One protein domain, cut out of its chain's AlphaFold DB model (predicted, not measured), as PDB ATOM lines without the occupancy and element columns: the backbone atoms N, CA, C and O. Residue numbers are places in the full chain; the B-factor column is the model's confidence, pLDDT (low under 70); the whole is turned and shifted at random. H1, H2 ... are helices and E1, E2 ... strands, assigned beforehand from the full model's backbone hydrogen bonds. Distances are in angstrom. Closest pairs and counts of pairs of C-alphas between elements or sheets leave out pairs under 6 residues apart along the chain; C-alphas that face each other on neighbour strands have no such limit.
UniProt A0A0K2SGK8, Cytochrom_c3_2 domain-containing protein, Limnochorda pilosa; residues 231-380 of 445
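This is residues 231 to 380 of the 445 residues of the protein "Cytochrom_c3_2 domain-containing protein" of Limnochorda pilosa (UniProt A0A0K2SGK8). With little regular structure, this elongated domain has a small antiparallel sheet, E1-E2-E3, in its middle with H2 packed on it; H1, H3, H4 and H5 lie toward one end, and loops 256 to 278 and 297 to 308 reach toward the other. The 150 printed residues, 52 in named elements, run H1 H2 E1 E2 E3 H3 H4 H5, class mixed. The whole is compact, radius of gyration of the C-alphas 16.9 A, spans 53 by 29 by 27 A.

E2, residues 289 to 296, forms hairpins with E1, 280 to 284 (N 282 to O 291, 3.1 A), and E3, 311 to 313 (N 294 to O 313, 2.9 A): a meander, each strand the antiparallel neighbour of the one before. H2, 246 to 250, is on the sheet, height 6.8 A; the closest C-alphas of H2 and E2, Ala 248 and Ala 291, are 4.8 A apart. H1, 235 to 240, is near H2. H3, 327 to 333, touches H5, 369 to 379, opposite ways at a shallow tilt of 13 degrees; their closest C-alphas, Ala 332 and Arg 369, are 5.0 A apart. H4, 359 to 365, is close but not clearly touching H3, C-alphas 331 and 365 being 5.9 A apart. Every O i to N i+4 pair is within hydrogen-bond range in H1, H2, H4 and H5, and 2 of 3 in H3.

E2 is 20.9 A long and H5 15.5 A. H1 begins at C-alpha 235 (-5.721, -50.023, -50.439); H5 ends at C-alpha 379 (-6.764, -49.036, -57.273).

The farthest C-alphas, Gly 232 and Ala 266, are 55.6 A apart. The printed part has no cut. Links H2 to E1, E2 to E3, E3 to H3 and H3 to H4 are long. pLDDT is under 70 in 54 residues, among them 256 to 278 and 368 to 380.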
ATOM      1  N   GLY A 231      -8.798 -53.294 -46.406       65.00
ATOM      2  CA  GLY A 231      -9.191 -54.107 -47.558       65.00
ATOM      3  C   GLY A 231      -9.515 -53.280 -48.805       65.00
ATOM      4  O   GLY A 231      -8.885 -52.258 -49.066       65.00
ATOM      5  N   GLY A 232     -10.488 -53.734 -49.602       57.28
ATOM      6  CA  GLY A 232     -10.841 -53.117 -50.893       57.28
ATOM      7  C   GLY A 232     -11.406 -51.692 -50.813       57.28
ATOM      8  O   GLY A 232     -11.578 -51.063 -51.851       57.28
ATOM      9  N   GLU A 233     -11.682 -51.184 -49.608       65.06
ATOM     10  CA  GLU A 233     -12.190 -49.827 -49.359       65.06
ATOM     11  C   GLU A 233     -11.059 -48.797 -49.186       65.06
ATOM     12  O   GLU A 233     -11.240 -47.625 -49.506       65.06
ATOM     13  N   ASN A 234      -9.875 -49.227 -48.726       75.25
ATOM     14  CA  ASN A 234      -8.681 -48.387 -48.635       75.25
ATOM     15  C   ASN A 234      -7.415 -49.237 -48.820       75.25
ATOM     16  O   ASN A 234      -6.907 -49.865 -47.886       75.25
ATOM     17  N   VAL A 235      -6.899 -49.236 -50.052       79.75
ATOM     18  CA  VAL A 235      -5.721 -50.023 -50.439       79.75
ATOM     19  C   VAL A 235      -4.468 -49.632 -49.650       79.75
ATOM     20  O   VAL A 235      -3.663 -50.497 -49.315       79.75
ATOM     21  N   SER A 236      -4.306 -48.350 -49.309       85.44
ATOM     22  CA  SER A 236      -3.105 -47.864 -48.630       85.44
ATOM     23  C   SER A 236      -2.994 -48.454 -47.232       85.44
ATOM     24  O   SER A 236      -1.935 -48.956 -46.872       85.44
ATOM     25  N   HIS A 237      -4.089 -48.474 -46.472       88.50
ATOM     26  CA  HIS A 237      -4.127 -49.147 -45.176       88.50
ATOM     27  C   HIS A 237      -3.865 -50.649 -45.299       88.50
ATOM     28  O   HIS A 237      -3.035 -51.175 -44.567       88.50
ATOM     29  N   ALA A 238      -4.503 -51.320 -46.264       84.88
ATOM     30  CA  ALA A 238      -4.333 -52.758 -46.467       84.88
ATOM     31  C   ALA A 238      -2.885 -53.166 -46.795       84.88
ATOM     32  O   ALA A 238      -2.467 -54.263 -46.441       84.88
ATOM     33  N   LEU A 239      -2.130 -52.305 -47.484       85.31
ATOM     34  CA  LEU A 239      -0.749 -52.587 -47.883       85.31
ATOM     35  C   LEU A 239       0.294 -52.166 -46.841       85.31
ATOM     36  O   LEU A 239       1.372 -52.748 -46.813       85.31
ATOM     37  N   HIS A 240       0.004 -51.156 -46.017       90.38
ATOM     38  CA  HIS A 240       1.027 -50.492 -45.203       90.38
ATOM     39  C   HIS A 240       0.835 -50.619 -43.695       90.38
ATOM     40  O   HIS A 240       1.735 -50.232 -42.954       90.38
ATOM     41  N   GLU A 241      -0.298 -51.129 -43.206       85.56
ATOM     42  CA  GLU A 241      -0.606 -51.083 -41.771       85.56
ATOM     43  C   GLU A 241       0.412 -51.787 -40.870       85.56
ATOM     44  O   GLU A 241       0.581 -51.395 -39.713       85.56
ATOM     45  N   GLU A 242       1.092 -52.810 -41.389       89.06
ATOM     46  CA  GLU A 242       2.122 -53.541 -40.655       89.06
ATOM     47  C   GLU A 242       3.444 -52.766 -40.605       89.06
ATOM     48  O   GLU A 242       4.141 -52.834 -39.598       89.06
ATOM     49  N   SER A 243       3.765 -51.983 -41.640       91.94
ATOM     50  CA  SER A 243       5.081 -51.352 -41.807       91.94
ATOM     51  C   SER A 243       5.122 -49.871 -41.433       91.94
ATOM     52  O   SER A 243       6.159 -49.380 -40.987       91.94
ATOM     53  N   LEU A 244       4.025 -49.137 -41.632       93.38
ATOM     54  CA  LEU A 244       3.963 -47.692 -41.420       93.38
ATOM     55  C   LEU A 244       3.139 -47.357 -40.174       93.38
ATOM     56  O   LEU A 244       2.042 -47.877 -39.957       93.38
ATOM     57  N   ASP A 245       3.660 -46.451 -39.350       93.75
ATOM     58  CA  ASP A 245       2.872 -45.779 -38.325       93.75
ATOM     59  C   ASP A 245       1.914 -44.774 -38.983       93.75
ATOM     60  O   ASP A 245       2.225 -44.190 -40.019       93.75
ATOM     61  N   CYS A 246       0.755 -44.523 -38.364       91.94
ATOM     62  CA  CYS A 246      -0.249 -43.600 -38.908       91.94
ATOM     63  C   CYS A 246       0.343 -42.208 -39.199       91.94
ATOM     64  O   CYS A 246      -0.048 -41.555 -40.167       91.94
ATOM     65  N   THR A 247       1.315 -41.769 -38.390       91.75
ATOM     66  CA  THR A 247       1.991 -40.476 -38.562       91.75
ATOM     67  C   THR A 247       2.745 -40.359 -39.882       91.75
ATOM     68  O   THR A 247       2.737 -39.278 -40.467       91.75
ATOM     69  N   ALA A 248       3.296 -41.462 -40.404       92.25
ATOM     70  CA  ALA A 248       4.061 -41.465 -41.649       92.25
ATOM     71  C   ALA A 248       3.237 -40.979 -42.852       92.25
ATOM     72  O   ALA A 248       3.798 -40.405 -43.780       92.25
ATOM     73  N   CYS A 249       1.914 -41.172 -42.824       90.31
ATOM     74  CA  CYS A 249       1.006 -40.717 -43.878       90.31
ATOM     75  C   CYS A 249       0.162 -39.504 -43.470       90.31
ATOM     76  O   CYS A 249      -0.164 -38.688 -44.328       90.31
ATOM     77  N   HIS A 250      -0.227 -39.392 -42.195       91.81
ATOM     78  CA  HIS A 250      -1.229 -38.416 -41.753       91.81
ATOM     79  C   HIS A 250      -0.661 -37.131 -41.145       91.81
ATOM     80  O   HIS A 250      -1.448 -36.229 -40.867       91.81
ATOM     81  N   ILE A 251       0.657 -37.004 -40.958       89.50
ATOM     82  CA  ILE A 251       1.286 -35.715 -40.624       89.50
ATOM     83  C   ILE A 251       1.618 -34.968 -41.917       89.50
ATOM     84  O   ILE A 251       2.353 -35.487 -42.758       89.50
ATOM     85  N   GLU A 252       1.100 -33.749 -42.063       84.38
ATOM     86  CA  GLU A 252       1.245 -32.923 -43.271       84.38
ATOM     87  C   GLU A 252       2.557 -32.137 -43.305       84.38
ATOM     88  O   GLU A 252       3.314 -32.202 -44.273       84.38
ATOM     89  N   TRP A 253       2.848 -31.415 -42.232       83.94
ATOM     90  CA  TRP A 253       3.974 -30.495 -42.148       83.94
ATOM     91  C   TRP A 253       4.548 -30.514 -40.736       83.94
ATOM     92  O   TRP A 253       3.916 -31.005 -39.798       83.94
ATOM     93  N   ASN A 254       5.765 -30.003 -40.575       76.94
ATOM     94  CA  ASN A 254       6.417 -29.949 -39.276       76.94
ATOM     95  C   ASN A 254       7.105 -28.600 -39.072       76.94
ATOM     96  O   ASN A 254       7.730 -28.033 -39.961       76.94
ATOM     97  N   TYR A 255       7.069 -28.115 -37.837       71.81
ATOM     98  CA  TYR A 255       7.932 -27.015 -37.444       71.81
ATOM     99  C   TYR A 255       9.381 -27.519 -37.340       71.81
ATOM    100  O   TYR A 255       9.663 -28.431 -36.542       71.81
ATOM    101  N   ASN A 256      10.290 -26.954 -38.140       65.19
ATOM    102  CA  ASN A 256      11.703 -27.308 -38.064       65.19
ATOM    103  C   ASN A 256      12.375 -26.599 -36.880       65.19
ATOM    104  O   ASN A 256      11.925 -25.560 -36.408       65.19
ATOM    105  N   CYS A 257      13.438 -27.186 -36.333       67.56
ATOM    106  CA  CYS A 257      14.049 -26.647 -35.114       67.56
ATOM    107  C   CYS A 257      15.096 -25.547 -35.398       67.56
ATOM    108  O   CYS A 257      15.901 -25.239 -34.508       67.56
ATOM    109  N   TYR A 258      15.138 -24.985 -36.619       58.41
ATOM    110  CA  TYR A 258      16.077 -23.913 -36.976       58.41
ATOM    111  C   TYR A 258      15.835 -22.690 -36.085       58.41
ATOM    112  O   TYR A 258      14.704 -22.325 -35.781       58.41
ATOM    113  N   GLY A 259      16.920 -22.078 -35.601       52.91
ATOM    114  CA  GLY A 259      16.852 -20.883 -34.751       52.91
ATOM    115  C   GLY A 259      16.461 -21.126 -33.283       52.91
ATOM    116  O   GLY A 259      16.456 -20.167 -32.509       52.91
ATOM    117  N   CYS A 260      16.188 -22.376 -32.873       58.72
ATOM    118  CA  CYS A 260      15.786 -22.717 -31.498       58.72
ATOM    119  C   CYS A 260      16.905 -23.377 -30.657       58.72
ATOM    120  O   CYS A 260      17.037 -23.056 -29.474       58.72
ATOM    121  N   HIS A 261      17.742 -24.254 -31.240       58.12
ATOM    122  CA  HIS A 261      18.743 -25.083 -30.525       58.12
ATOM    123  C   HIS A 261      20.225 -24.727 -30.802       58.12
ATOM    124  O   HIS A 261      21.093 -25.598 -30.867       58.12
ATOM    125  N   GLY A 262      20.551 -23.440 -30.942       51.03
ATOM    126  CA  GLY A 262      21.940 -22.987 -31.075       51.03
ATOM    127  C   GLY A 262      22.035 -21.554 -31.583       51.03
ATOM    128  O   GLY A 262      21.334 -21.181 -32.518       51.03
ATOM    129  N   TYR A 263      22.875 -20.744 -30.941       42.78
ATOM    130  CA  TYR A 263      23.033 -19.320 -31.235       42.78
ATOM    131  C   TYR A 263      24.170 -19.073 -32.226       42.78
ATOM    132  O   TYR A 263      25.330 -19.345 -31.928       42.78
ATOM    133  N   ASP A 264      23.829 -18.418 -33.327       46.91
ATOM    134  CA  ASP A 264      24.596 -17.284 -33.827       46.91
ATOM    135  C   ASP A 264      23.573 -16.177 -34.121       46.91
ATOM    136  O   ASP A 264      22.938 -16.167 -35.176       46.91
ATOM    137  N   GLU A 265      23.356 -15.283 -33.144       44.06
ATOM    138  CA  GLU A 265      22.420 -14.148 -33.257       44.06
ATOM    139  C   GLU A 265      22.718 -13.270 -34.486       44.06
ATOM    140  O   GLU A 265      21.826 -12.565 -34.958       44.06
ATOM    141  N   ALA A 266      23.946 -13.326 -35.022       49.38
ATOM    142  CA  ALA A 266      24.345 -12.591 -36.215       49.38
ATOM    143  C   ALA A 266      23.965 -13.291 -37.535       49.38
ATOM    144  O   ALA A 266      23.862 -12.613 -38.556       49.38
ATOM    145  N   ALA A 267      23.754 -14.615 -37.540       49.50
ATOM    146  CA  ALA A 267      23.463 -15.392 -38.750       49.50
ATOM    147  C   ALA A 267      21.977 -15.761 -38.901       49.50
ATOM    148  O   ALA A 267      21.485 -15.850 -40.025       49.50
ATOM    149  N   GLN A 268      21.266 -15.974 -37.790       48.03
ATOM    150  CA  GLN A 268      19.836 -16.303 -37.747       48.03
ATOM    151  C   GLN A 268      19.253 -15.702 -36.450       48.03
ATOM    152  O   GLN A 268      19.582 -16.189 -35.363       48.03
ATOM    153  N   PRO A 269      18.438 -14.632 -36.502       42.91
ATOM    154  CA  PRO A 269      17.866 -14.046 -35.293       42.91
ATOM    155  C   PRO A 269      16.988 -15.068 -34.554       42.91
ATOM    156  O   PRO A 269      16.334 -15.909 -35.172       42.91
ATOM    157  N   LYS A 270      16.955 -14.986 -33.216       42.41
ATOM    158  CA  LYS A 270      16.015 -15.766 -32.393       42.41
ATOM    159  C   LYS A 270      14.603 -15.614 -32.941       42.41
ATOM    160  O   LYS A 270      14.151 -14.489 -33.142       42.41
ATOM    161  N   GLY A 271      13.914 -16.735 -33.115       45.59
ATOM    162  CA  GLY A 271      12.556 -16.734 -33.649       45.59
ATOM    163  C   GLY A 271      12.483 -16.693 -35.174       45.59
ATOM    164  O   GLY A 271      11.419 -16.382 -35.698       45.59
ATOM    165  N   TYR A 272      13.563 -17.018 -35.899       44.72
ATOM    166  CA  TYR A 272      13.429 -17.397 -37.305       44.72
ATOM    167  C   TYR A 272      12.625 -18.699 -37.399       44.72
ATOM    168  O   TYR A 272      13.159 -19.794 -37.248       44.72
ATOM    169  N   GLN A 273      11.315 -18.557 -37.581       52.81
ATOM    170  CA  GLN A 273      10.403 -19.661 -37.825       52.81
ATOM    171  C   GLN A 273      10.500 -20.028 -39.305       52.81
ATOM    172  O   GLN A 273       9.835 -19.422 -40.143       52.81
ATOM    173  N   SER A 274      11.357 -20.985 -39.661       57.00
ATOM    174  CA  SER A 274      11.157 -21.678 -40.932       57.00
ATOM    175  C   SER A 274      10.126 -22.769 -40.705       57.00
ATOM    176  O   SER A 274      10.357 -23.733 -39.979       57.00
ATOM    177  N   PHE A 275       8.955 -22.598 -41.298       60.78
ATOM    178  CA  PHE A 275       8.026 -23.705 -41.410       60.78
ATOM    179  C   PHE A 275       8.516 -24.595 -42.537       60.78
ATOM    180  O   PHE A 275       8.742 -24.106 -43.646       60.78
ATOM    181  N   ASP A 276       8.715 -25.873 -42.234       60.53
ATOM    182  CA  ASP A 276       9.165 -26.828 -43.224       60.53
ATOM    183  C   ASP A 276       8.050 -27.785 -43.601       60.53
ATOM    184  O   ASP A 276       7.324 -28.320 -42.759       60.53
ATOM    185  N   THR A 277       7.953 -28.034 -44.895       65.31
ATOM    186  CA  THR A 277       7.182 -29.171 -45.397       65.31
ATOM    187  C   THR A 277       8.026 -30.447 -45.418       65.31
ATOM    188  O   THR A 277       7.472 -31.524 -45.635       65.31
ATOM    189  N   GLU A 278       9.339 -30.349 -45.158       69.44
ATOM    190  CA  GLU A 278      10.268 -31.473 -45.034       69.44
ATOM    191  C   GLU A 278       9.957 -32.295 -43.777       69.44
ATOM    192  O   GLU A 278      10.484 -32.133 -42.673       69.44
ATOM    193  N   VAL A 279       9.017 -33.208 -43.962       81.56
ATOM    194  CA  VAL A 279       8.748 -34.314 -43.059       81.56
ATOM    195  C   VAL A 279       9.594 -35.481 -43.523       81.56
ATOM    196  O   VAL A 279       9.606 -35.801 -44.705       81.56
ATOM    197  N   HIS A 280      10.282 -36.135 -42.594       89.75
ATOM    198  CA  HIS A 280      11.132 -37.270 -42.920       89.75
ATOM    199  C   HIS A 280      10.663 -38.537 -42.223       89.75
ATOM    200  O   HIS A 280       9.954 -38.479 -41.216       89.75
ATOM    201  N   LEU A 281      11.080 -39.686 -42.752       92.50
ATOM    202  CA  LEU A 281      10.713 -40.999 -42.233       92.50
ATOM    203  C   LEU A 281      11.928 -41.792 -41.737       92.50
ATOM    204  O   LEU A 281      12.970 -41.849 -42.393       92.50
ATOM    205  N   ALA A 282      11.762 -42.445 -40.588       94.25
ATOM    206  CA  ALA A 282      12.730 -43.372 -40.003       94.25
ATOM    207  C   ALA A 282      12.015 -44.495 -39.235       94.25
ATOM    208  O   ALA A 282      10.822 -44.397 -38.952       94.25
ATOM    209  N   VAL A 283      12.739 -45.561 -38.896       93.88
ATOM    210  CA  VAL A 283      12.216 -46.702 -38.136       93.88
ATOM    211  C   VAL A 283      12.189 -46.358 -36.649       93.88
ATOM    212  O   VAL A 283      13.229 -46.112 -36.034       93.88
ATOM    213  N   ASP A 284      10.989 -46.329 -36.075       91.19
ATOM    214  CA  ASP A 284      10.754 -46.122 -34.650       91.19
ATOM    215  C   ASP A 284      10.895 -47.452 -33.895       91.19
ATOM    216  O   ASP A 284      10.022 -48.319 -34.016       91.19
ATOM    217  N   PRO A 285      11.938 -47.626 -33.066       86.00
ATOM    218  CA  PRO A 285      12.224 -48.904 -32.417       86.00
ATOM    219  C   PRO A 285      11.173 -49.277 -31.369       86.00
ATOM    220  O   PRO A 285      11.023 -50.447 -31.031       86.00
ATOM    221  N   ALA A 286      10.425 -48.297 -30.848       83.94
ATOM    222  CA  ALA A 286       9.368 -48.554 -29.875       83.94
ATOM    223  C   ALA A 286       8.133 -49.207 -30.510       83.94
ATOM    224  O   ALA A 286       7.356 -49.861 -29.816       83.94
ATOM    225  N   LYS A 287       7.935 -49.000 -31.816       86.25
ATOM    226  CA  LYS A 287       6.766 -49.476 -32.562       86.25
ATOM    227  C   LYS A 287       7.105 -50.530 -33.609       86.25
ATOM    228  O   LYS A 287       6.180 -51.159 -34.108       86.25
ATOM    229  N   ASP A 288       8.389 -50.679 -33.941       91.19
ATOM    230  CA  ASP A 288       8.882 -51.469 -35.074       91.19
ATOM    231  C   ASP A 288       8.210 -51.057 -36.397       91.19
ATOM    232  O   ASP A 288       7.762 -51.877 -37.195       91.19
ATOM    233  N   LYS A 289       8.055 -49.739 -36.592       93.81
ATOM    234  CA  LYS A 289       7.369 -49.144 -37.747       93.81
ATOM    235  C   LYS A 289       8.081 -47.904 -38.243       93.81
ATOM    236  O   LYS A 289       8.695 -47.174 -37.468       93.81
ATOM    237  N   VAL A 290       7.927 -47.616 -39.529       94.19
ATOM    238  CA  VAL A 290       8.377 -46.352 -40.110       94.19
ATOM    239  C   VAL A 290       7.433 -45.237 -39.663       94.19
ATOM    240  O   VAL A 290       6.223 -45.322 -39.871       94.19
ATOM    241  N   ALA A 291       7.980 -44.198 -39.045       92.75
ATOM    242  CA  ALA A 291       7.233 -43.076 -38.493       92.75
ATOM    243  C   ALA A 291       7.898 -41.741 -38.835       92.75
ATOM    244  O   ALA A 291       9.053 -41.679 -39.268       92.75
ATOM    245  N   THR A 292       7.153 -40.661 -38.618       90.56
ATOM    246  CA  THR A 292       7.645 -39.303 -38.832       90.56
ATOM    247  C   THR A 292       8.764 -38.937 -37.858       90.56
ATOM    248  O   THR A 292       8.629 -39.076 -36.639       90.56
ATOM    249  N   VAL A 293       9.838 -38.376 -38.406       89.00
ATOM    250  CA  VAL A 293      10.928 -37.733 -37.675       89.00
ATOM    251  C   VAL A 293      11.126 -36.301 -38.144       89.00
ATOM    252  O   VAL A 293      10.777 -35.927 -39.263       89.00
ATOM    253  N   VAL A 294      11.700 -35.494 -37.257       83.06
ATOM    254  CA  VAL A 294      12.063 -34.104 -37.530       83.06
ATOM    255  C   VAL A 294      13.568 -33.930 -37.453       83.06
ATOM    256  O   VAL A 294      14.233 -34.514 -36.589       83.06
ATOM    257  N   HIS A 295      14.093 -33.096 -38.348       80.69
ATOM    258  CA  HIS A 295      15.480 -32.669 -38.291       80.69
ATOM    259  C   HIS A 295      15.630 -31.531 -37.281       80.69
ATOM    260  O   HIS A 295      14.951 -30.506 -37.348       80.69
ATOM    261  N   ALA A 296      16.521 -31.733 -36.319       74.88
ATOM    262  CA  ALA A 296      16.949 -30.736 -35.361       74.88
ATOM    263  C   ALA A 296      18.309 -30.173 -35.805       74.88
ATOM    264  O   ALA A 296      19.352 -30.771 -35.524       74.88
ATOM    265  N   PRO A 297      18.339 -29.025 -36.494       64.31
ATOM    266  CA  PRO A 297      19.575 -28.312 -36.789       64.31
ATOM    267  C   PRO A 297      20.168 -27.762 -35.492       64.31
ATOM    268  O   PRO A 297      19.776 -26.718 -34.974       64.31
ATOM    269  N   MET A 298      21.111 -28.508 -34.934       62.38
ATOM    270  CA  MET A 298      21.876 -28.096 -33.763       62.38
ATOM    271  C   MET A 298      23.110 -27.304 -34.207       62.38
ATOM    272  O   MET A 298      23.561 -27.437 -35.350       62.38
ATOM    273  N   SER A 299      23.665 -26.455 -33.335       56.75
ATOM    274  CA  SER A 299      24.909 -25.754 -33.668       56.75
ATOM    275  C   SER A 299      26.011 -26.757 -34.018       56.75
ATOM    276  O   SER A 299      26.095 -27.835 -33.431       56.75
ATOM    277  N   ARG A 300      26.891 -26.390 -34.965       55.78
ATOM    278  CA  ARG A 300      27.982 -27.266 -35.441       55.78
ATOM    279  C   ARG A 300      28.815 -27.839 -34.303       55.78
ATOM    280  O   ARG A 300      29.308 -28.947 -34.435       55.78
ATOM    281  N   THR A 301      28.913 -27.119 -33.192       55.75
ATOM    282  CA  THR A 301      29.379 -27.642 -31.913       55.75
ATOM    283  C   THR A 301      28.388 -27.284 -30.820       55.75
ATOM    284  O   THR A 301      28.107 -26.101 -30.617       55.75
ATOM    285  N   VAL A 302      27.889 -28.291 -30.109       57.16
ATOM    286  CA  VAL A 302      27.153 -28.130 -28.852       57.16
ATOM    287  C   VAL A 302      27.968 -28.864 -27.797       57.16
ATOM    288  O   VAL A 302      28.211 -30.065 -27.924       57.16
ATOM    289  N   GLY A 303      28.480 -28.132 -26.806       53.62
ATOM    290  CA  GLY A 303      29.201 -28.750 -25.703       53.62
ATOM    291  C   GLY A 303      30.412 -29.614 -26.085       53.62
ATOM    292  O   GLY A 303      30.656 -30.669 -25.504       53.62
ATOM    293  N   GLY A 304      31.158 -29.218 -27.116       53.66
ATOM    294  CA  GLY A 304      32.342 -29.951 -27.579       53.66
ATOM    295  C   GLY A 304      32.062 -31.202 -28.423       53.66
ATOM    296  O   GLY A 304      33.016 -31.813 -28.901       53.66
ATOM    297  N   ARG A 305      30.793 -31.565 -28.666       56.94
ATOM    298  CA  ARG A 305      30.398 -32.533 -29.703       56.94
ATOM    299  C   ARG A 305      30.083 -31.809 -31.004       56.94
ATOM    300  O   ARG A 305      29.399 -30.787 -30.994       56.94
ATOM    301  N   GLU A 306      30.582 -32.345 -32.115       64.69
ATOM    302  CA  GLU A 306      30.309 -31.803 -33.442       64.69
ATOM    303  C   GLU A 306      28.977 -32.348 -33.977       64.69
ATOM    304  O   GLU A 306      28.818 -33.552 -34.163       64.69
ATOM    305  N   TYR A 307      28.030 -31.454 -34.254       66.94
ATOM    306  CA  TYR A 307      26.746 -31.752 -34.891       66.94
ATOM    307  C   TYR A 307      26.690 -31.103 -36.271       66.94
ATOM    308  O   TYR A 307      25.738 -30.410 -36.622       66.94
ATOM    309  N   ALA A 308      27.734 -31.315 -37.078       66.19
ATOM    310  CA  ALA A 308      27.862 -30.732 -38.416       66.19
ATOM    311  C   ALA A 308      26.653 -31.003 -39.338       66.19
ATOM    312  O   ALA A 308      26.436 -30.255 -40.290       66.19
ATOM    313  N   TYR A 309      25.866 -32.042 -39.034       72.69
ATOM    314  CA  TYR A 309      24.655 -32.442 -39.753       72.69
ATOM    315  C   TYR A 309      23.372 -32.331 -38.906       72.69
ATOM    316  O   TYR A 309      22.338 -32.824 -39.337       72.69
ATOM    317  N   GLY A 310      23.410 -31.701 -37.726       78.50
ATOM    318  CA  GLY A 310      22.282 -31.643 -36.788       78.50
ATOM    319  C   GLY A 310      22.026 -32.975 -36.073       78.50
ATOM    320  O   GLY A 310      22.963 -33.733 -35.822       78.50
ATOM    321  N   ALA A 311      20.765 -33.243 -35.736       80.94
ATOM    322  CA  ALA A 311      20.278 -34.512 -35.197       80.94
ATOM    323  C   ALA A 311      18.839 -34.807 -35.629       80.94
ATOM    324  O   ALA A 311      18.144 -33.939 -36.146       80.94
ATOM    325  N   TRP A 312      18.387 -36.028 -35.375       85.81
ATOM    326  CA  TRP A 312      17.042 -36.501 -35.675       85.81
ATOM    327  C   TRP A 312      16.274 -36.829 -34.398       85.81
ATOM    328  O   TRP A 312      16.836 -37.378 -33.453       85.81
ATOM    329  N   ALA A 313      14.980 -36.529 -34.369       82.81
ATOM    330  CA  ALA A 313      14.115 -36.886 -33.249       82.81
ATOM    331  C   ALA A 313      12.733 -37.317 -33.744       82.81
ATOM    332  O   ALA A 313      12.187 -36.713 -34.670       82.81
ATOM    333  N   PHE A 314      12.124 -38.307 -33.089       82.44
ATOM    334  CA  PHE A 314      10.700 -38.577 -33.290       82.44
ATOM    335  C   PHE A 314       9.901 -37.556 -32.491       82.44
ATOM    336  O   PHE A 314       9.887 -37.569 -31.259       82.44
ATOM    337  N   LYS A 315       9.221 -36.660 -33.201       76.69
ATOM    338  CA  LYS A 315       8.265 -35.726 -32.614       76.69
ATOM    339  C   LYS A 315       7.004 -35.720 -33.462       76.69
ATOM    340  O   LYS A 315       7.066 -35.460 -34.658       76.69
ATOM    341  N   ASN A 316       5.860 -35.959 -32.825       75.50
ATOM    342  CA  ASN A 316       4.569 -35.721 -33.453       75.50
ATOM    343  C   ASN A 316       4.218 -34.238 -33.292       75.50
ATOM    344  O   ASN A 316       3.944 -33.782 -32.181       75.50
ATOM    345  N   ARG A 317       4.245 -33.476 -34.390       77.75
ATOM    346  CA  ARG A 317       3.898 -32.049 -34.374       77.75
ATOM    347  C   ARG A 317       2.392 -31.788 -34.389       77.75
ATOM    348  O   ARG A 317       2.010 -30.637 -34.395       77.75
ATOM    349  N   HIS A 318       1.541 -32.815 -34.350       90.00
ATOM    350  CA  HIS A 318       0.078 -32.696 -34.284       90.00
ATOM    351  C   HIS A 318      -0.592 -32.004 -35.488       90.00
ATOM    352  O   HIS A 318      -1.810 -31.854 -35.483       90.00
ATOM    353  N   ALA A 319       0.159 -31.716 -36.557       89.69
ATOM    354  CA  ALA A 319      -0.320 -31.241 -37.857       89.69
ATOM    355  C   ALA A 319      -0.963 -32.374 -38.682       89.69
ATOM    356  O   ALA A 319      -0.440 -32.816 -39.708       89.69
ATOM    357  N   LEU A 320      -2.064 -32.915 -38.160       91.12
ATOM    358  CA  LEU A 320      -2.759 -34.072 -38.721       91.12
ATOM    359  C   LEU A 320      -3.740 -33.670 -39.825       91.12
ATOM    360  O   LEU A 320      -4.514 -32.732 -39.640       91.12
ATOM    361  N   GLN A 321      -3.782 -34.448 -40.907       87.00
ATOM    362  CA  GLN A 321      -4.656 -34.232 -42.066       87.00
ATOM    363  C   GLN A 321      -5.504 -35.460 -42.445       87.00
ATOM    364  O   GLN A 321      -5.139 -36.610 -42.183       87.00
ATOM    365  N   VAL A 322      -6.658 -35.209 -43.085       78.62
ATOM    366  CA  VAL A 322      -7.589 -36.261 -43.539       78.62
ATOM    367  C   VAL A 322      -7.012 -36.955 -44.766       78.62
ATOM    368  O   VAL A 322      -7.035 -38.181 -44.857       78.62
ATOM    369  N   ALA A 323      -6.514 -36.166 -45.721       81.75
ATOM    370  CA  ALA A 323      -5.847 -36.694 -46.895       81.75
ATOM    371  C   ALA A 323      -4.465 -37.213 -46.477       81.75
ATOM    372  O   ALA A 323      -3.701 -36.453 -45.890       81.75
ATOM    373  N   PRO A 324      -4.132 -38.488 -46.728       82.19
ATOM    374  CA  PRO A 324      -2.780 -38.961 -46.485       82.19
ATOM    375  C   PRO A 324      -1.813 -38.319 -47.489       82.19
ATOM    376  O   PRO A 324      -2.228 -37.833 -48.545       82.19
ATOM    377  N   ARG A 325      -0.515 -38.394 -47.186       85.50
ATOM    378  CA  ARG A 325       0.556 -38.107 -48.148       85.50
ATOM    379  C   ARG A 325       0.364 -38.849 -49.463       85.50
ATOM    380  O   ARG A 325      -0.200 -39.946 -49.510       85.50
ATOM    381  N   SER A 326       0.866 -38.242 -50.532       84.06
ATOM    382  CA  SER A 326       0.784 -38.838 -51.858       84.06
ATOM    383  C   SER A 326       1.686 -40.072 -51.962       84.06
ATOM    384  O   SER A 326       2.753 -40.148 -51.352       84.06
ATOM    385  N   CYS A 327       1.292 -41.046 -52.786       84.75
ATOM    386  CA  CYS A 327       2.146 -42.203 -53.066       84.75
ATOM    387  C   CYS A 327       3.468 -41.791 -53.739       84.75
ATOM    388  O   CYS A 327       4.472 -42.483 -53.593       84.75
ATOM    389  N   GLU A 328       3.470 -40.684 -54.490       84.69
ATOM    390  CA  GLU A 328       4.623 -40.209 -55.260       84.69
ATOM    391  C   GLU A 328       5.791 -39.793 -54.357       84.69
ATOM    392  O   GLU A 328       6.935 -40.101 -54.690       84.69
ATOM    393  N   GLU A 329       5.516 -39.178 -53.201       85.06
ATOM    394  CA  GLU A 329       6.539 -38.755 -52.228       85.06
ATOM    395  C   GLU A 329       7.433 -39.919 -51.778       85.06
ATOM    396  O   GLU A 329       8.649 -39.763 -51.666       85.06
ATOM    397  N   CYS A 330       6.853 -41.108 -51.580       87.44
ATOM    398  CA  CYS A 330       7.589 -42.301 -51.154       87.44
ATOM    399  C   CYS A 330       8.072 -43.148 -52.338       87.44
ATOM    400  O   CYS A 330       9.214 -43.604 -52.354       87.44
ATOM    401  N   HIS A 331       7.197 -43.397 -53.314       87.62
ATOM    402  CA  HIS A 331       7.426 -44.414 -54.341       87.62
ATOM    403  C   HIS A 331       8.045 -43.872 -55.629       87.62
ATOM    404  O   HIS A 331       8.648 -44.649 -56.358       87.62
ATOM    405  N   ALA A 332       7.926 -42.580 -55.937       82.75
ATOM    406  CA  ALA A 332       8.520 -42.002 -57.145       82.75
ATOM    407  C   ALA A 332       9.734 -41.130 -56.799       82.75
ATOM    408  O   ALA A 332      10.844 -41.371 -57.288       82.75
ATOM    409  N   ASP A 333       9.532 -40.147 -55.924       82.25
ATOM    410  CA  ASP A 333      10.559 -39.193 -55.509       82.25
ATOM    411  C   ASP A 333      11.507 -39.821 -54.476       82.25
ATOM    412  O   ASP A 333      12.711 -39.938 -54.709       82.25
ATOM    413  N   GLY A 334      10.945 -40.325 -53.375       82.69
ATOM    414  CA  GLY A 334      11.701 -40.911 -52.270       82.69
ATOM    415  C   GLY A 334      12.410 -39.873 -51.392       82.69
ATOM    416  O   GLY A 334      13.125 -40.260 -50.472       82.69
ATOM    417  N   SER A 335      12.205 -38.574 -51.639       81.88
ATOM    418  CA  SER A 335      12.811 -37.456 -50.896       81.88
ATOM    419  C   SER A 335      12.415 -37.414 -49.416       81.88
ATOM    420  O   SER A 335      13.140 -36.864 -48.588       81.88
ATOM    421  N   ILE A 336      11.292 -38.045 -49.067       88.00
ATOM    422  CA  ILE A 336      10.831 -38.181 -47.684       88.00
ATOM    423  C   ILE A 336      11.744 -39.103 -46.853       88.00
ATOM    424  O   ILE A 336      11.797 -39.009 -45.623       88.00
ATOM    425  N   PHE A 337      12.491 -39.995 -47.508       91.00
ATOM    426  CA  PHE A 337      13.502 -40.810 -46.851       91.00
ATOM    427  C   PHE A 337      14.802 -40.023 -46.717       91.00
ATOM    428  O   PHE A 337      15.235 -39.308 -47.616       91.00
ATOM    429  N   ILE A 338      15.448 -40.175 -45.566       89.62
ATOM    430  CA  ILE A 338      16.638 -39.397 -45.226       89.62
ATOM    431  C   ILE A 338      17.799 -39.845 -46.112       89.62
ATOM    432  O   ILE A 338      18.152 -41.026 -46.114       89.62
ATOM    433  N   ASP A 339      18.418 -38.918 -46.841       84.06
ATOM    434  CA  ASP A 339      19.542 -39.237 -47.719       84.06
ATOM    435  C   ASP A 339      20.857 -39.469 -46.947       84.06
ATOM    436  O   ASP A 339      21.043 -39.038 -45.803       84.06
ATOM    437  N   SER A 340      21.808 -40.152 -47.590       82.12
ATOM    438  CA  SER A 340      23.080 -40.574 -46.981       82.12
ATOM    439  C   SER A 340      23.942 -39.437 -46.406       82.12
ATOM    440  O   SER A 340      24.754 -39.674 -45.504       82.12
ATOM    441  N   ARG A 341      23.782 -38.195 -46.878       81.06
ATOM    442  CA  ARG A 341      24.443 -37.015 -46.306       81.06
ATOM    443  C   ARG A 341      23.941 -36.761 -44.891       81.06
ATOM    444  O   ARG A 341      24.758 -36.502 -44.007       81.06
ATOM    445  N   TRP A 342      22.629 -36.833 -44.684       82.94
ATOM    446  CA  TRP A 342      21.985 -36.500 -43.416       82.94
ATOM    447  C   TRP A 342      21.866 -37.679 -42.450       82.94
ATOM    448  O   TRP A 342      21.732 -37.457 -41.247       82.94
ATOM    449  N   ARG A 343      22.039 -38.922 -42.921       87.31
ATOM    450  CA  ARG A 343      22.169 -40.116 -42.055       87.31
ATOM    451  C   ARG A 343      23.386 -40.088 -41.122       87.31
ATOM    452  O   ARG A 343      23.513 -40.913 -40.226       87.31
ATOM    453  N   ARG A 344      24.305 -39.142 -41.326       82.94
ATOM    454  CA  ARG A 344      25.452 -38.900 -40.433       82.94
ATOM    455  C   ARG A 344      25.045 -38.228 -39.125       82.94
ATOM    456  O   ARG A 344      25.811 -38.262 -38.166       82.94
ATOM    457  N   ALA A 345      23.888 -37.573 -39.109       83.94
ATOM    458  CA  ALA A 345      23.340 -36.972 -37.910       83.94
ATOM    459  C   ALA A 345      22.791 -38.071 -36.984       83.94
ATOM    460  O   ALA A 345      22.097 -38.970 -37.460       83.94
ATOM    461  N   PRO A 346      23.080 -38.027 -35.673       84.25
ATOM    462  CA  PRO A 346      22.563 -39.015 -34.739       84.25
ATOM    463  C   PRO A 346      21.070 -38.796 -34.468       84.25
ATOM    464  O   PRO A 346      20.573 -37.671 -34.546       84.25
ATOM    465  N   PHE A 347      20.375 -39.855 -34.057       85.31
ATOM    466  CA  PHE A 347      19.109 -39.703 -33.343       85.31
ATOM    467  C   PHE A 347      19.381 -39.229 -31.908       85.31
ATOM    468  O   PHE A 347      20.304 -39.726 -31.262       85.31
ATOM    469  N   VAL A 348      18.600 -38.267 -31.413       78.00
ATOM    470  CA  VAL A 348      18.749 -37.669 -30.074       78.00
ATOM    471  C   VAL A 348      17.426 -37.642 -29.333       78.00
ATOM    472  O   VAL A 348      16.410 -37.281 -29.918       78.00
ATOM    473  N   GLY A 349      17.441 -37.958 -28.040       69.12
ATOM    474  CA  GLY A 349      16.257 -37.957 -27.185       69.12
ATOM    475  C   GLY A 349      15.744 -39.366 -26.920       69.12
ATOM    476  O   GLY A 349      14.688 -39.754 -27.395       69.12
ATOM    477  N   THR A 350      16.460 -40.162 -26.132       65.81
ATOM    478  CA  THR A 350      16.026 -41.511 -25.704       65.81
ATOM    479  C   THR A 350      15.562 -42.449 -26.839       65.81
ATOM    480  O   THR A 350      14.775 -43.363 -26.610       65.81
ATOM    481  N   PHE A 351      16.065 -42.264 -28.064       70.69
ATOM    482  CA  PHE A 351      15.731 -43.073 -29.250       70.69
ATOM    483  C   PHE A 351      16.788 -44.148 -29.529       70.69
ATOM    484  O   PHE A 351      17.263 -44.305 -30.655       70.69
ATOM    485  N   SER A 352      17.211 -44.872 -28.490       63.81
ATOM    486  CA  SER A 352      18.169 -45.966 -28.663       63.81
ATOM    487  C   SER A 352      17.584 -47.026 -29.601       63.81
ATOM    488  O   SER A 352      16.467 -47.489 -29.384       63.81
ATOM    489  N   GLY A 353      18.331 -47.383 -30.650       77.06
ATOM    490  CA  GLY A 353      17.902 -48.360 -31.654       77.06
ATOM    491  C   GLY A 353      17.066 -47.792 -32.803       77.06
ATOM    492  O   GLY A 353      16.584 -48.569 -33.613       77.06
ATOM    493  N   ALA A 354      16.881 -46.471 -32.893       88.44
ATOM    494  CA  ALA A 354      16.294 -45.874 -34.088       88.44
ATOM    495  C   ALA A 354      17.214 -46.036 -35.298       88.44
ATOM    496  O   ALA A 354      18.427 -45.830 -35.205       88.44
ATOM    497  N   GLU A 355      16.615 -46.370 -36.436       92.50
ATOM    498  CA  GLU A 355      17.332 -46.665 -37.670       92.50
ATOM    499  C   GLU A 355      16.749 -45.871 -38.837       92.50
ATOM    500  O   GLU A 355      15.554 -45.579 -38.904       92.50
ATOM    501  N   PHE A 356      17.605 -45.513 -39.788       94.25
ATOM    502  CA  PHE A 356      17.141 -44.995 -41.068       94.25
ATOM    503  C   PHE A 356      16.568 -46.141 -41.899       94.25
ATOM    504  O   PHE A 356      17.048 -47.270 -41.821       94.25
ATOM    505  N   VAL A 357      15.574 -45.846 -42.736       93.00
ATOM    506  CA  VAL A 357      15.093 -46.827 -43.716       93.00
ATOM    507  C   VAL A 357      16.248 -47.170 -44.665       93.00
ATOM    508  O   VAL A 357      16.901 -46.276 -45.207       93.00
ATOM    509  N   ALA A 358      16.538 -48.463 -44.821       90.44
ATOM    510  CA  ALA A 358      17.651 -48.936 -45.641       90.44
ATOM    511  C   ALA A 358      17.481 -48.521 -47.111       90.44
ATOM    512  O   ALA A 358      16.363 -48.534 -47.630       90.44
ATOM    513  N   ASP A 359      18.582 -48.180 -47.789       87.75
ATOM    514  CA  ASP A 359      18.533 -47.761 -49.198       87.75
ATOM    515  C   ASP A 359      18.003 -48.883 -50.089       87.75
ATOM    516  O   ASP A 359      17.199 -48.628 -50.975       87.75
ATOM    517  N   GLU A 360      18.335 -50.137 -49.784       88.12
ATOM    518  CA  GLU A 360      17.815 -51.303 -50.496       88.12
ATOM    519  C   GLU A 360      16.292 -51.422 -50.362       88.12
ATOM    520  O   GLU A 360      15.612 -51.814 -51.310       88.12
ATOM    521  N   THR A 361      15.746 -51.069 -49.193       88.75
ATOM    522  CA  THR A 361      14.297 -51.038 -48.963       88.75
ATOM    523  C   THR A 361      13.657 -49.908 -49.759       88.75
ATOM    524  O   THR A 361      12.641 -50.137 -50.409       88.75
ATOM    525  N   VAL A 362      14.254 -48.710 -49.740       87.81
ATOM    526  CA  VAL A 362      13.771 -47.561 -50.518       87.81
ATOM    527  C   VAL A 362      13.796 -47.891 -52.012       87.81
ATOM    528  O   VAL A 362      12.776 -47.772 -52.683       87.81
ATOM    529  N   ASP A 363      14.910 -48.396 -52.531       85.00
ATOM    530  CA  ASP A 363      15.062 -48.760 -53.940       85.00
ATOM    531  C   ASP A 363      14.086 -49.865 -54.367       85.00
ATOM    532  O   ASP A 363      13.567 -49.830 -55.482       85.00
ATOM    533  N   ALA A 364      13.780 -50.821 -53.483       85.00
ATOM    534  CA  ALA A 364      12.832 -51.896 -53.767       85.00
ATOM    535  C   ALA A 364      11.376 -51.422 -53.882       85.00
ATOM    536  O   ALA A 364      10.590 -52.041 -54.603       85.00
ATOM    537  N   ILE A 365      11.000 -50.351 -53.175       83.81
ATOM    538  CA  ILE A 365       9.639 -49.796 -53.232       83.81
ATOM    539  C   ILE A 365       9.495 -48.688 -54.276       83.81
ATOM    540  O   ILE A 365       8.366 -48.275 -54.563       83.81
ATOM    541  N   ARG A 366      10.607 -48.196 -54.834       80.75
ATOM    542  CA  ARG A 366      10.577 -47.164 -55.863       80.75
ATOM    543  C   ARG A 366      10.086 -47.728 -57.189       80.75
ATOM    544  O   ARG A 366      10.547 -48.750 -57.688       80.75
ATOM    545  N   VAL A 367       9.150 -47.013 -57.790       73.50
ATOM    546  CA  VAL A 367       8.608 -47.268 -59.123       73.50
ATOM    547  C   VAL A 367       8.689 -45.973 -59.931       73.50
ATOM    548  O   VAL A 367       8.777 -44.885 -59.362       73.50
ATOM    549  N   SER A 368       8.679 -46.054 -61.267       65.62
ATOM    550  CA  SER A 368       8.631 -44.825 -62.074       65.62
ATOM    551  C   SER A 368       7.380 -44.019 -61.720       65.62
ATOM    552  O   SER A 368       6.371 -44.589 -61.295       65.62
ATOM    553  N   ARG A 369       7.409 -42.698 -61.908       58.00
ATOM    554  CA  ARG A 369       6.249 -41.848 -61.614       58.00
ATOM    555  C   ARG A 369       5.013 -42.291 -62.401       58.00
ATOM    556  O   ARG A 369       3.916 -42.341 -61.859       58.00
ATOM    557  N   GLU A 370       5.197 -42.696 -63.652       60.97
ATOM    558  CA  GLU A 370       4.144 -43.228 -64.518       60.97
ATOM    559  C   GLU A 370       3.593 -44.550 -63.974       60.97
ATOM    560  O   GLU A 370       2.382 -44.763 -63.992       60.97
ATOM    561  N   ALA A 371       4.458 -45.424 -63.451       61.97
ATOM    562  CA  ALA A 371       4.048 -46.668 -62.809       61.97
ATOM    563  C   ALA A 371       3.332 -46.418 -61.471       61.97
ATOM    564  O   ALA A 371       2.319 -47.065 -61.209       61.97
ATOM    565  N   ALA A 372       3.791 -45.454 -60.663       59.94
ATOM    566  CA  ALA A 372       3.138 -45.033 -59.421       59.94
ATOM    567  C   ALA A 372       1.730 -44.487 -59.689       59.94
ATOM    568  O   ALA A 372       0.764 -44.913 -59.056       59.94
ATOM    569  N   LEU A 373       1.599 -43.595 -60.675       57.97
ATOM    570  CA  LEU A 373       0.322 -43.021 -61.098       57.97
ATOM    571  C   LEU A 373      -0.600 -44.080 -61.711       57.97
ATOM    572  O   LEU A 373      -1.796 -44.084 -61.426       57.97
ATOM    573  N   ALA A 374      -0.064 -45.013 -62.504       60.84
ATOM    574  CA  ALA A 374      -0.837 -46.120 -63.064       60.84
ATOM    575  C   ALA A 374      -1.333 -47.093 -61.980       60.84
ATOM    576  O   ALA A 374      -2.474 -47.547 -62.057       60.84
ATOM    577  N   LEU A 375      -0.517 -47.385 -60.961       60.62
ATOM    578  CA  LEU A 375      -0.909 -48.174 -59.789       60.62
ATOM    579  C   LEU A 375      -1.998 -47.454 -58.986       60.62
ATOM    580  O   LEU A 375      -3.037 -48.050 -58.706       60.62
ATOM    581  N   ALA A 376      -1.813 -46.167 -58.684       57.41
ATOM    582  CA  ALA A 376      -2.807 -45.360 -57.977       57.41
ATOM    583  C   ALA A 376      -4.148 -45.309 -58.736       57.41
ATOM    584  O   ALA A 376      -5.201 -45.557 -58.151       57.41
ATOM    585  N   ALA A 377      -4.109 -45.094 -60.055       58.69
ATOM    586  CA  ALA A 377      -5.290 -45.090 -60.917       58.69
ATOM    587  C   ALA A 377      -5.955 -46.473 -61.048       58.69
ATOM    588  O   ALA A 377      -7.166 -46.556 -61.246       58.69
ATOM    589  N   TRP A 378      -5.189 -47.566 -60.937       53.50
ATOM    590  CA  TRP A 378      -5.724 -48.931 -60.974       53.50
ATOM    591  C   TRP A 378      -6.524 -49.280 -59.714       53.50
ATOM    592  O   TRP A 378      -7.544 -49.963 -59.811       53.50
ATOM    593  N   PHE A 379      -6.091 -48.790 -58.550       49.41
ATOM    594  CA  PHE A 379      -6.764 -49.036 -57.273       49.41
ATOM    595  C   PHE A 379      -7.841 -47.998 -56.917       49.41
ATOM    596  O   PHE A 379      -8.704 -48.299 -56.097       49.41
ATOM    597  N   MET A 380      -7.826 -46.800 -57.517       45.16
ATOM    598  CA  MET A 380      -8.772 -45.711 -57.224       45.16
ATOM    599  C   MET A 380      -9.478 -45.200 -58.495       45.16
ATOM    600  O   MET A 380      -9.166 -44.111 -58.979       45.16
TER     601      MET A 380